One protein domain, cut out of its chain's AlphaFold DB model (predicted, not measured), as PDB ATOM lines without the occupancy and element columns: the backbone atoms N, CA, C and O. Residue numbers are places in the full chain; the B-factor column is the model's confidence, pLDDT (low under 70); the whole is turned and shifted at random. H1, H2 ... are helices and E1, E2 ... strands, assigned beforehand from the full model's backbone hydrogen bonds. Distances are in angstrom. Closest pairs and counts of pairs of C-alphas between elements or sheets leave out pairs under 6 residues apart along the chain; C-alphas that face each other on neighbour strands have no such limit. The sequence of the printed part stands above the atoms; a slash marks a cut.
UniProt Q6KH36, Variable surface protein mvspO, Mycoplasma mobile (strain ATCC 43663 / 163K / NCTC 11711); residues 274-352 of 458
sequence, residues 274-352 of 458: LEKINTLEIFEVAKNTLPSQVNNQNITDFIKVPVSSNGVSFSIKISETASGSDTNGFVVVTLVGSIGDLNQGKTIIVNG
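This is residues 274 to 352 of the 458 residues of the protein "Variable surface protein mvspO" of Mycoplasma mobile (strain ATCC 43663 / 163K / NCTC 11711) (UniProt Q6KH36). A strongly twisted, three-stranded antiparallel sheet, built on the long hairpin E2 and E3, has two short helices, H1 and H2, towards one end, and one long link, residues 319 to 329, joins E1 to E2; H2 only grazes the sheet, and H1 is not on it. The printed part has 79 residues, in the order H1, H2, E1, E2, E3. The strands form a meander, each the antiparallel neighbour of the one before. The class is mixed, with 35 residues, under half, in named elements; the whole is compact, radius of gyration of the C-alphas 12.4 A, spans 38 by 25 by 22 A.

H1 is residues 284 to 288, beginning at C-alpha (-22.892, -2.713, -18.713), and H2 299 to 302. E1 is 313 to 318, 17.5 A; E2 330 to 339, 28.6 A; E3 342 to 351, 28.4 A, ending at C-alpha (-33.650, 2.941, -19.975).

E2 is the inner strand. N 315 and O 336 of E1 and E2 are 2.9 A apart, and N 335 and O 346 of E2 and E3 2.8 A, both within hydrogen-bond range. H1 and H2 only just touch, with 3 pairs of C-alphas within 8 A, the closest those of Ala 286 and Phe 302, 5.0 A. H1 has 0 of 1 O i to N i+4 pairs within range but 2 of 2 O i to N i+3 pairs; H2 is too short for an i+4 pair.

The farthest C-alphas, Thr 327 and Gly 340, are 39.2 A apart. The printed part has no cut; the link E1 to E2 is long, and no printed residue is under 70 in pLDDT.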
ATOM      1  N   LEU A 274     -28.729  17.442 -32.687       97.00
ATOM      2  CA  LEU A 274     -29.472  16.981 -31.505       97.00
ATOM      3  C   LEU A 274     -30.684  16.108 -31.864       97.00
ATOM      4  O   LEU A 274     -30.985  15.142 -31.162       97.00
ATOM      5  N   GLU A 275     -31.397  16.427 -32.945       96.56
ATOM      6  CA  GLU A 275     -32.561  15.657 -33.404       96.56
ATOM      7  C   GLU A 275     -32.182  14.252 -33.903       96.56
ATOM      8  O   GLU A 275     -32.965  13.313 -33.734       96.56
ATOM      9  N   LYS A 276     -30.961  14.067 -34.429       97.25
ATOM     10  CA  LYS A 276     -30.430  12.742 -34.807       97.25
ATOM     11  C   LYS A 276     -30.271  11.807 -33.605       97.25
ATOM     12  O   LYS A 276     -30.330  10.588 -33.768       97.25
ATOM     13  N   ILE A 277     -30.100  12.353 -32.399       97.06
ATOM     14  CA  ILE A 277     -29.884  11.583 -31.174       97.06
ATOM     15  C   ILE A 277     -31.217  11.429 -30.436       97.06
ATOM     16  O   ILE A 277     -31.733  12.349 -29.794       97.06
ATOM     17  N   ASN A 278     -31.800  10.236 -30.543       95.56
ATOM     18  CA  ASN A 278     -33.080   9.901 -29.907       95.56
ATOM     19  C   ASN A 278     -32.942   8.931 -28.732       95.56
ATOM     20  O   ASN A 278     -33.850   8.829 -27.914       95.56
ATOM     21  N   THR A 279     -31.807   8.244 -28.634       96.12
ATOM     22  CA  THR A 279     -31.479   7.333 -27.537       96.12
ATOM     23  C   THR A 279     -30.015   7.524 -27.153       96.12
ATOM     24  O   THR A 279     -29.234   8.065 -27.937       96.12
ATOM     25  N   LEU A 280     -29.660   7.108 -25.940       97.56
ATOM     26  CA  LEU A 280     -28.283   7.093 -25.457       97.56
ATOM     27  C   LEU A 280     -27.911   5.666 -25.068       97.56
ATOM     28  O   LEU A 280     -28.712   4.953 -24.464       97.56
ATOM     29  N   GLU A 281     -26.697   5.264 -25.426       97.06
ATOM     30  CA  GLU A 281     -26.142   3.967 -25.046       97.06
ATOM     31  C   GLU A 281     -25.738   3.986 -23.565       97.06
ATOM     32  O   GLU A 281     -25.175   4.970 -23.078       97.06
ATOM     33  N   ILE A 282     -25.992   2.885 -22.855       97.75
ATOM     34  CA  ILE A 282     -25.530   2.679 -21.477       97.75
ATOM     35  C   ILE A 282     -24.359   1.696 -21.439       97.75
ATOM     36  O   ILE A 282     -24.263   0.794 -22.274       97.75
ATOM     37  N   PHE A 283     -23.483   1.841 -20.450       97.62
ATOM     38  CA  PHE A 283     -22.459   0.849 -20.137       97.62
ATOM     39  C   PHE A 283     -23.054  -0.327 -19.348       97.62
ATOM     40  O   PHE A 283     -24.048  -0.178 -18.642       97.62
ATOM     41  N   GLU A 284     -22.417  -1.501 -19.409       96.38
ATOM     42  CA  GLU A 284     -22.892  -2.713 -18.713       96.38
ATOM     43  C   GLU A 284     -23.057  -2.521 -17.198       96.38
ATOM     44  O   GLU A 284     -23.991  -3.055 -16.603       96.38
ATOM     45  N   VAL A 285     -22.195  -1.709 -16.577       95.00
ATOM     46  CA  VAL A 285     -22.271  -1.398 -15.141       95.00
ATOM     47  C   VAL A 285     -23.605  -0.754 -14.746       95.00
ATOM     48  O   VAL A 285     -24.094  -1.019 -13.651       95.00
ATOM     49  N   ALA A 286     -24.246  -0.003 -15.650       95.88
ATOM     50  CA  ALA A 286     -25.525   0.658 -15.399       95.88
ATOM     51  C   ALA A 286     -26.662  -0.338 -15.108       95.88
ATOM     52  O   ALA A 286     -27.552  -0.035 -14.316       95.88
ATOM     53  N   LYS A 287     -26.601  -1.557 -15.666       96.31
ATOM     54  CA  LYS A 287     -27.626  -2.601 -15.468       96.31
ATOM     55  C   LYS A 287     -27.721  -3.101 -14.024       96.31
ATOM     56  O   LYS A 287     -28.729  -3.692 -13.653       96.31
ATOM     57  N   ASN A 288     -26.684  -2.865 -13.217       95.69
ATOM     58  CA  ASN A 288     -26.632  -3.239 -11.802       95.69
ATOM     59  C   ASN A 288     -26.792  -2.035 -10.857       95.69
ATOM     60  O   ASN A 288     -26.795  -2.206  -9.638       95.69
ATOM     61  N   THR A 289     -26.935  -0.827 -11.404       95.62
ATOM     62  CA  THR A 289     -27.019   0.427 -10.652       95.62
ATOM     63  C   THR A 289     -28.459   0.920 -10.614       95.62
ATOM     64  O   THR A 289     -29.147   0.917 -11.636       95.62
ATOM     65  N   LEU A 290     -28.917   1.348  -9.437       94.56
ATOM     66  CA  LEU A 290     -30.229   1.980  -9.305       94.56
ATOM     67  C   LEU A 290     -30.172   3.424  -9.834       94.56
ATOM     68  O   LEU A 290     -29.204   4.130  -9.538       94.56
ATOM     69  N   PRO A 291     -31.194   3.902 -10.561       95.62
ATOM     70  CA  PRO A 291     -31.301   5.293 -10.998       95.62
ATOM     71  C   PRO A 291     -31.022   6.347  -9.915       95.62
ATOM     72  O   PRO A 291     -30.372   7.346 -10.207       95.62
ATOM     73  N   SER A 292     -31.438   6.126  -8.666       92.88
ATOM     74  CA  SER A 292     -31.192   7.023  -7.522       92.88
ATOM     75  C   SER A 292     -29.719   7.162  -7.124       92.88
ATOM     76  O   SER A 292     -29.357   8.106  -6.421       92.88
ATOM     77  N   GLN A 293     -28.854   6.254  -7.579       94.69
ATOM     78  CA  GLN A 293     -27.405   6.302  -7.361       94.69
ATOM     79  C   GLN A 293     -26.669   7.091  -8.457       94.69
ATOM     80  O   GLN A 293     -25.474   7.378  -8.319       94.69
ATOM     81  N   VAL A 294     -27.367   7.453  -9.535       95.06
ATOM     82  CA  VAL A 294     -26.819   8.223 -10.653       95.06
ATOM     83  C   VAL A 294     -27.035   9.712 -10.396       95.06
ATOM     84  O   VAL A 294     -28.143  10.170 -10.126       95.06
ATOM     85  N   ASN A 295     -25.966  10.493 -10.492       94.44
ATOM     86  CA  ASN A 295     -25.965  11.936 -10.299       94.44
ATOM     87  C   ASN A 295     -25.030  12.614 -11.318       94.44
ATOM     88  O   ASN A 295     -24.339  11.957 -12.090       94.44
ATOM     89  N   ASN A 296     -24.984  13.948 -11.325       94.31
ATOM     90  CA  ASN A 296     -24.168  14.701 -12.289       94.31
ATOM     91  C   ASN A 296     -22.658  14.425 -12.200       94.31
ATOM     92  O   ASN A 296     -21.951  14.692 -13.165       94.31
ATOM     93  N   GLN A 297     -22.164  13.902 -11.075       95.00
ATOM     94  CA  GLN A 297     -20.744  13.616 -10.882       95.00
ATOM     95  C   GLN A 297     -20.319  12.284 -11.512       95.00
ATOM     96  O   GLN A 297     -19.161  12.150 -11.892       95.00
ATOM     97  N   ASN A 298     -21.234  11.314 -11.605       95.69
ATOM     98  CA  ASN A 298     -20.937   9.948 -12.054       95.69
ATOM     99  C   ASN A 298     -21.742   9.505 -13.292       95.69
ATOM    100  O   ASN A 298     -21.576   8.388 -13.767       95.69
ATOM    101  N   ILE A 299     -22.609  10.356 -13.850       95.69
ATOM    102  CA  ILE A 299     -23.485  10.012 -14.984       95.69
ATOM    103  C   ILE A 299     -22.728   9.448 -16.199       95.69
ATOM    104  O   ILE A 299     -23.217   8.536 -16.867       95.69
ATOM    105  N   THR A 300     -21.523   9.952 -16.467       96.94
ATOM    106  CA  THR A 300     -20.678   9.517 -17.588       96.94
ATOM    107  C   THR A 300     -20.036   8.147 -17.376       96.94
ATOM    108  O   THR A 300     -19.551   7.563 -18.340       96.94
ATOM    109  N   ASP A 301     -20.066   7.611 -16.154       97.31
ATOM    110  CA  ASP A 301     -19.616   6.244 -15.863       97.31
ATOM    111  C   ASP A 301     -20.666   5.207 -16.300       97.31
ATOM    112  O   ASP A 301     -20.357   4.028 -16.481       97.31
ATOM    113  N   PHE A 302     -21.916   5.646 -16.497       97.69
ATOM    114  CA  PHE A 302     -23.061   4.785 -16.802       97.69
ATOM    115  C   PHE A 302     -23.638   5.008 -18.197       97.69
ATOM    116  O   PHE A 302     -24.137   4.063 -18.804       97.69
ATOM    117  N   ILE A 303     -23.581   6.237 -18.713       97.75
ATOM    118  CA  ILE A 303     -24.180   6.621 -19.993       97.75
ATOM    119  C   ILE A 303     -23.086   7.149 -20.913       97.75
ATOM    120  O   ILE A 303     -22.323   8.049 -20.557       97.75
ATOM    121  N   LYS A 304     -23.033   6.613 -22.130       97.50
ATOM    122  CA  LYS A 304     -22.058   7.019 -23.133       97.50
ATOM    123  C   LYS A 304     -22.482   8.333 -23.780       97.50
ATOM    124  O   LYS A 304     -23.564   8.447 -24.359       97.50
ATOM    125  N   VAL A 305     -21.597   9.321 -23.711       97.62
ATOM    126  CA  VAL A 305     -21.788  10.609 -24.382       97.62
ATOM    127  C   VAL A 305     -21.603  10.422 -25.895       97.62
ATOM    128  O   VAL A 305     -20.616   9.801 -26.307       97.62
ATOM    129  N   PRO A 306     -22.518  10.934 -26.738       97.44
ATOM    130  CA  PRO A 306     -22.357  10.904 -28.187       97.44
ATOM    131  C   PRO A 306     -21.055  11.578 -28.631       97.44
ATOM    132  O   PRO A 306     -20.638  12.590 -28.067       97.44
ATOM    133  N   VAL A 307     -20.416  11.027 -29.665       96.31
ATOM    134  CA  VAL A 307     -19.218  11.639 -30.253       96.31
ATOM    135  C   VAL A 307     -19.572  12.951 -30.948       96.31
ATOM    136  O   VAL A 307     -20.665  13.101 -31.494       96.31
ATOM    137  N   SER A 308     -18.640  13.902 -30.943       95.88
ATOM    138  CA  SER A 308     -18.816  15.174 -31.642       95.88
ATOM    139  C   SER A 308     -19.011  14.969 -33.149       95.88
ATOM    140  O   SER A 308     -18.372  14.108 -33.753       95.88
ATOM    141  N   SER A 309     -19.872  15.780 -33.762       95.75
ATOM    142  CA  SER A 309     -20.228  15.702 -35.186       95.75
ATOM    143  C   SER A 309     -20.533  17.099 -35.717       95.75
ATOM    144  O   SER A 309     -21.143  17.901 -35.016       95.75
ATOM    145  N   ASN A 310     -20.082  17.420 -36.935       95.31
ATOM    146  CA  ASN A 310     -20.315  18.719 -37.592       95.31
ATOM    147  C   ASN A 310     -19.972  19.947 -36.718       95.31
ATOM    148  O   ASN A 310     -20.651  20.969 -36.767       95.31
ATOM    149  N   GLY A 311     -18.922  19.839 -35.895       94.88
ATOM    150  CA  GLY A 311     -18.496  20.899 -34.972       94.88
ATOM    151  C   GLY A 311     -19.335  21.021 -33.694       94.88
ATOM    152  O   GLY A 311     -19.021  21.858 -32.854       94.88
ATOM    153  N   VAL A 312     -20.361  20.182 -33.515       97.75
ATOM    154  CA  VAL A 312     -21.163  20.100 -32.290       97.75
ATOM    155  C   VAL A 312     -20.502  19.143 -31.304       97.75
ATOM    156  O   VAL A 312     -20.241  17.981 -31.621       97.75
ATOM    157  N   SER A 313     -20.249  19.626 -30.092       97.94
ATOM    158  CA  SER A 313     -19.839  18.811 -28.945       97.94
ATOM    159  C   SER A 313     -21.042  18.485 -28.067       97.94
ATOM    160  O   SER A 313     -21.982  19.274 -27.984       97.94
ATOM    161  N   PHE A 314     -21.031  17.319 -27.425       98.25
ATOM    162  CA  PHE A 314     -22.138  16.861 -26.590       98.25
ATOM    163  C   PHE A 314     -21.696  16.664 -25.147       98.25
ATOM    164  O   PHE A 314     -20.577  16.240 -24.872       98.25
ATOM    165  N   SER A 315     -22.611  16.931 -24.225       97.50
ATOM    166  CA  SER A 315     -22.501  16.579 -22.812       97.50
ATOM    167  C   SER A 315     -23.862  16.133 -22.285       97.50
ATOM    168  O   SER A 315     -24.895  16.380 -22.909       97.50
ATOM    169  N   ILE A 316     -23.872  15.451 -21.146       97.12
ATOM    170  CA  ILE A 316     -25.098  14.974 -20.503       97.12
ATOM    171  C   ILE A 316     -25.123  15.425 -19.047       97.12
ATOM    172  O   ILE A 316     -24.090  15.460 -18.381       97.12
ATOM    173  N   LYS A 317     -26.315  15.746 -18.550       95.50
ATOM    174  CA  LYS A 317     -26.580  15.995 -17.129       95.50
ATOM    175  C   LYS A 317     -27.906  15.364 -16.722       95.50
ATOM    176  O   LYS A 317     -28.779  15.185 -17.568       95.50
ATOM    177  N   ILE A 318     -28.078  15.047 -15.445       93.81
ATOM    178  CA  ILE A 318     -29.374  14.664 -14.882       93.81
ATOM    179  C   ILE A 318     -30.360  15.809 -15.101       93.81
ATOM    180  O   ILE A 318     -30.022  16.982 -14.922       93.81
ATOM    181  N   SER A 319     -31.569  15.460 -15.531       89.88
ATOM    182  CA  SER A 319     -32.620  16.444 -15.739       89.88
ATOM    183  C   SER A 319     -33.023  17.080 -14.407       89.88
ATOM    184  O   SER A 319     -33.320  16.395 -13.433       89.88
ATOM    185  N   GLU A 320     -33.060  18.410 -14.368       81.06
ATOM    186  CA  GLU A 320     -33.483  19.172 -13.184       81.06
ATOM    187  C   GLU A 320     -35.001  19.078 -12.953       81.06
ATOM    188  O   GLU A 320     -35.479  19.280 -11.842       81.06
ATOM    189  N   THR A 321     -35.764  18.765 -14.003       71.44
ATOM    190  CA  THR A 321     -37.235  18.766 -13.990       71.44
ATOM    191  C   THR A 321     -37.846  17.380 -13.828       71.44
ATOM    192  O   THR A 321     -39.051  17.264 -13.613       71.44
ATOM    193  N   ALA A 322     -37.042  16.323 -13.946       75.94
ATOM    194  CA  ALA A 322     -37.498  14.950 -13.809       75.94
ATOM    195  C   ALA A 322     -36.359  14.075 -13.287       75.94
ATOM    196  O   ALA A 322     -35.270  14.063 -13.855       75.94
ATOM    197  N   SER A 323     -36.619  13.322 -12.223       74.44
ATOM    198  CA  SER A 323     -35.685  12.321 -11.719       74.44
ATOM    199  C   SER A 323     -35.860  10.987 -12.446       74.44
ATOM    200  O   SER A 323     -36.886  10.725 -13.080       74.44
ATOM    201  N   GLY A 324     -34.856  10.120 -12.328       81.31
ATOM    202  CA  GLY A 324     -35.012   8.707 -12.662       81.31
ATOM    203  C   GLY A 324     -36.034   7.994 -11.769       81.31
ATOM    204  O   GLY A 324     -36.558   8.564 -10.808       81.31
ATOM    205  N   SER A 325     -36.308   6.731 -12.090       90.50
ATOM    206  CA  SER A 325     -37.237   5.871 -11.356       90.50
ATOM    207  C   SER A 325     -36.594   4.526 -11.045       90.50
ATOM    208  O   SER A 325     -36.421   3.704 -11.943       90.50
ATOM    209  N   ASP A 326     -36.318   4.276  -9.764       90.94
ATOM    210  CA  ASP A 326     -35.790   2.989  -9.291       90.94
ATOM    211  C   ASP A 326     -36.750   1.826  -9.545       90.94
ATOM    212  O   ASP A 326     -36.321   0.699  -9.758       90.94
ATOM    213  N   THR A 327     -38.055   2.089  -9.571       88.94
ATOM    214  CA  THR A 327     -39.069   1.069  -9.863       88.94
ATOM    215  C   THR A 327     -39.061   0.651 -11.333       88.94
ATOM    216  O   THR A 327     -39.322  -0.506 -11.636       88.94
ATOM    217  N   ASN A 328     -38.752   1.576 -12.246       91.25
ATOM    218  CA  ASN A 328     -38.847   1.341 -13.690       91.25
ATOM    219  C   ASN A 328     -37.481   1.248 -14.395       91.25
ATOM    220  O   ASN A 328     -37.440   1.012 -15.599       91.25
ATOM    221  N   GLY A 329     -36.367   1.440 -13.681       94.88
ATOM    222  CA  GLY A 329     -35.015   1.261 -14.222       94.88
ATOM    223  C   GLY A 329     -34.628   2.275 -15.306       94.88
ATOM    224  O   GLY A 329     -33.987   1.913 -16.296       94.88
ATOM    225  N   PHE A 330     -35.007   3.547 -15.141       96.12
ATOM    226  CA  PHE A 330     -34.614   4.616 -16.066       96.12
ATOM    227  C   PHE A 330     -34.095   5.863 -15.355       96.12
ATOM    228  O   PHE A 330     -34.500   6.172 -14.236       96.12
ATOM    229  N   VAL A 331     -33.254   6.622 -16.057       95.81
ATOM    230  CA  VAL A 331     -32.808   7.970 -15.679       95.81
ATOM    231  C   VAL A 331     -33.267   8.957 -16.749       95.81
ATOM    232  O   VAL A 331     -33.228   8.652 -17.940       95.81
ATOM    233  N   VAL A 332     -33.701  10.150 -16.342       96.38
ATOM    234  CA  VAL A 332     -34.006  11.243 -17.275       96.38
ATOM    235  C   VAL A 332     -32.816  12.189 -17.331       96.38
ATOM    236  O   VAL A 332     -32.393  12.731 -16.309       96.38
ATOM    237  N   VAL A 333     -32.270  12.391 -18.526       96.62
ATOM    238  CA  VAL A 333     -31.078  13.218 -18.741       96.62
ATOM    239  C   VAL A 333     -31.372  14.340 -19.722       96.62
ATOM    240  O   VAL A 333     -32.212  14.201 -20.608       96.62
ATOM    241  N   THR A 334     -30.650  15.445 -19.598       97.00
ATOM    242  CA  THR A 334     -30.582  16.488 -20.618       97.00
ATOM    243  C   THR A 334     -29.292  16.303 -21.404       97.00
ATOM    244  O   THR A 334     -28.202  16.496 -20.864       97.00
ATOM    245  N   LEU A 335     -29.422  15.940 -22.679       97.38
ATOM    246  CA  LEU A 335     -28.340  15.986 -23.655       97.38
ATOM    247  C   LEU A 335     -28.165  17.437 -24.100       97.38
ATOM    248  O   LEU A 335     -29.095  18.026 -24.650       97.38
ATOM    249  N   VAL A 336     -26.991  18.007 -23.857       97.62
ATOM    250  CA  VAL A 336     -26.637  19.371 -24.248       97.62
ATOM    251  C   VAL A 336     -25.657  19.305 -25.407       97.62
ATOM    252  O   VAL A 336     -24.565  18.758 -25.264       97.62
ATOM    253  N   GLY A 337     -26.056  19.864 -26.544       98.06
ATOM    254  CA  GLY A 337     -25.169  20.121 -27.671       98.06
ATOM    255  C   GLY A 337     -24.612  21.541 -27.594       98.06
ATOM    256  O   GLY A 337     -25.329  22.460 -27.185       98.06
ATOM    257  N   SER A 338     -23.363  21.717 -28.016       97.69
ATOM    258  CA  SER A 338     -22.660  22.999 -28.017       97.69
ATOM    259  C   SER A 338     -21.873  23.222 -29.310       97.69
ATOM    260  O   SER A 338     -21.169  22.314 -29.761       97.69
ATOM    261  N   ILE A 339     -21.982  24.420 -29.896       96.81
ATOM    262  CA  ILE A 339     -21.204  24.876 -31.061       96.81
ATOM    263  C   ILE A 339     -20.786  26.342 -30.857       96.81
ATOM    264  O   ILE A 339     -21.626  27.243 -30.815       96.81
ATOM    265  N   GLY A 340     -19.483  26.590 -30.689       92.75
ATOM    266  CA  GLY A 340     -18.996  27.895 -30.223       92.75
ATOM    267  C   GLY A 340     -19.601  28.247 -28.859       92.75
ATOM    268  O   GLY A 340     -19.536  27.442 -27.936       92.75
ATOM    269  N   ASP A 341     -20.244  29.413 -28.758       92.69
ATOM    270  CA  ASP A 341     -20.919  29.873 -27.531       92.69
ATOM    271  C   ASP A 341     -22.403  29.458 -27.445       92.69
ATOM    272  O   ASP A 341     -23.099  29.768 -26.473       92.69
ATOM    273  N   LEU A 342     -22.934  28.790 -28.474       95.81
ATOM    274  CA  LEU A 342     -24.329  28.358 -28.513       95.81
ATOM    275  C   LEU A 342     -24.498  27.011 -27.820       95.81
ATOM    276  O   LEU A 342     -23.771  26.066 -28.113       95.81
ATOM    277  N   ASN A 343     -25.526  26.902 -26.976       96.81
ATOM    278  CA  ASN A 343     -25.894  25.666 -26.293       96.81
ATOM    279  C   ASN A 343     -27.392  25.396 -26.444       96.81
ATOM    280  O   ASN A 343     -28.209  26.310 -26.325       96.81
ATOM    281  N   GLN A 344     -27.760  24.135 -26.657       97.19
ATOM    282  CA  GLN A 344     -29.154  23.701 -26.704       97.19
ATOM    283  C   GLN A 344     -29.297  22.325 -26.052       97.19
ATOM    284  O   GLN A 344     -28.458  21.447 -26.238       97.19
ATOM    285  N   GLY A 345     -30.358  22.155 -25.262       95.88
ATOM    286  CA  GLY A 345     -30.643  20.924 -24.530       95.88
ATOM    287  C   GLY A 345     -31.858  20.183 -25.079       95.88
ATOM    288  O   GLY A 345     -32.836  20.805 -25.492       95.88
ATOM    289  N   LYS A 346     -31.818  18.851 -25.022       95.31
ATOM    290  CA  LYS A 346     -32.962  17.961 -25.250       95.31
ATOM    291  C   LYS A 346     -33.023  16.930 -24.131       95.31
ATOM    292  O   LYS A 346     -32.010  16.333 -23.777       95.31
ATOM    293  N   THR A 347     -34.213  16.703 -23.587       96.31
ATOM    294  CA  THR A 347     -34.433  15.665 -22.576       96.31
ATOM    295  C   THR A 347     -34.558  14.292 -23.235       96.31
ATOM    296  O   THR A 347     -35.272  14.138 -24.226       96.31
ATOM    297  N   ILE A 348     -33.873  13.295 -22.680       96.50
ATOM    298  CA  ILE A 348     -33.885  11.902 -23.132       96.50
ATOM    299  C   ILE A 348     -34.135  11.002 -21.919       96.50
ATOM    300  O   ILE A 348     -33.515  11.167 -20.868       96.50
ATOM    301  N   ILE A 349     -35.044  10.038 -22.071       96.56
ATOM    302  CA  ILE A 349     -35.245   8.962 -21.095       96.56
ATOM    303  C   ILE A 349     -34.279   7.834 -21.450       96.56
ATOM    304  O   ILE A 349     -34.342   7.278 -22.546       96.56
ATOM    305  N   VAL A 350     -33.383   7.507 -20.524       97.25
ATOM    306  CA  VAL A 350     -32.370   6.464 -20.692       97.25
ATOM    307  C   VAL A 350     -32.785   5.253 -19.871       97.25
ATOM    308  O   VAL A 350     -32.757   5.283 -18.641       97.25
ATOM    309  N   ASN A 351     -33.206   4.202 -20.568       96.25
ATOM    310  CA  ASN A 351     -33.650   2.941 -19.975       96.25
ATOM    311  C   ASN A 351     -32.484   1.954 -19.828       96.25
ATOM    312  O   ASN A 351     -31.447   2.107 -20.471       96.25
ATOM    313  N   GLY A 352     -32.702   0.898 -19.042       95.44
ATOM    314  CA  GLY A 352     -31.768  -0.226 -18.908       95.44
ATOM    315  C   GLY A 352     -30.942  -0.213 -17.623       95.44
ATOM    316  O   GLY A 352     -30.031  -1.026 -17.485       95.44
TER     317      GLY A 352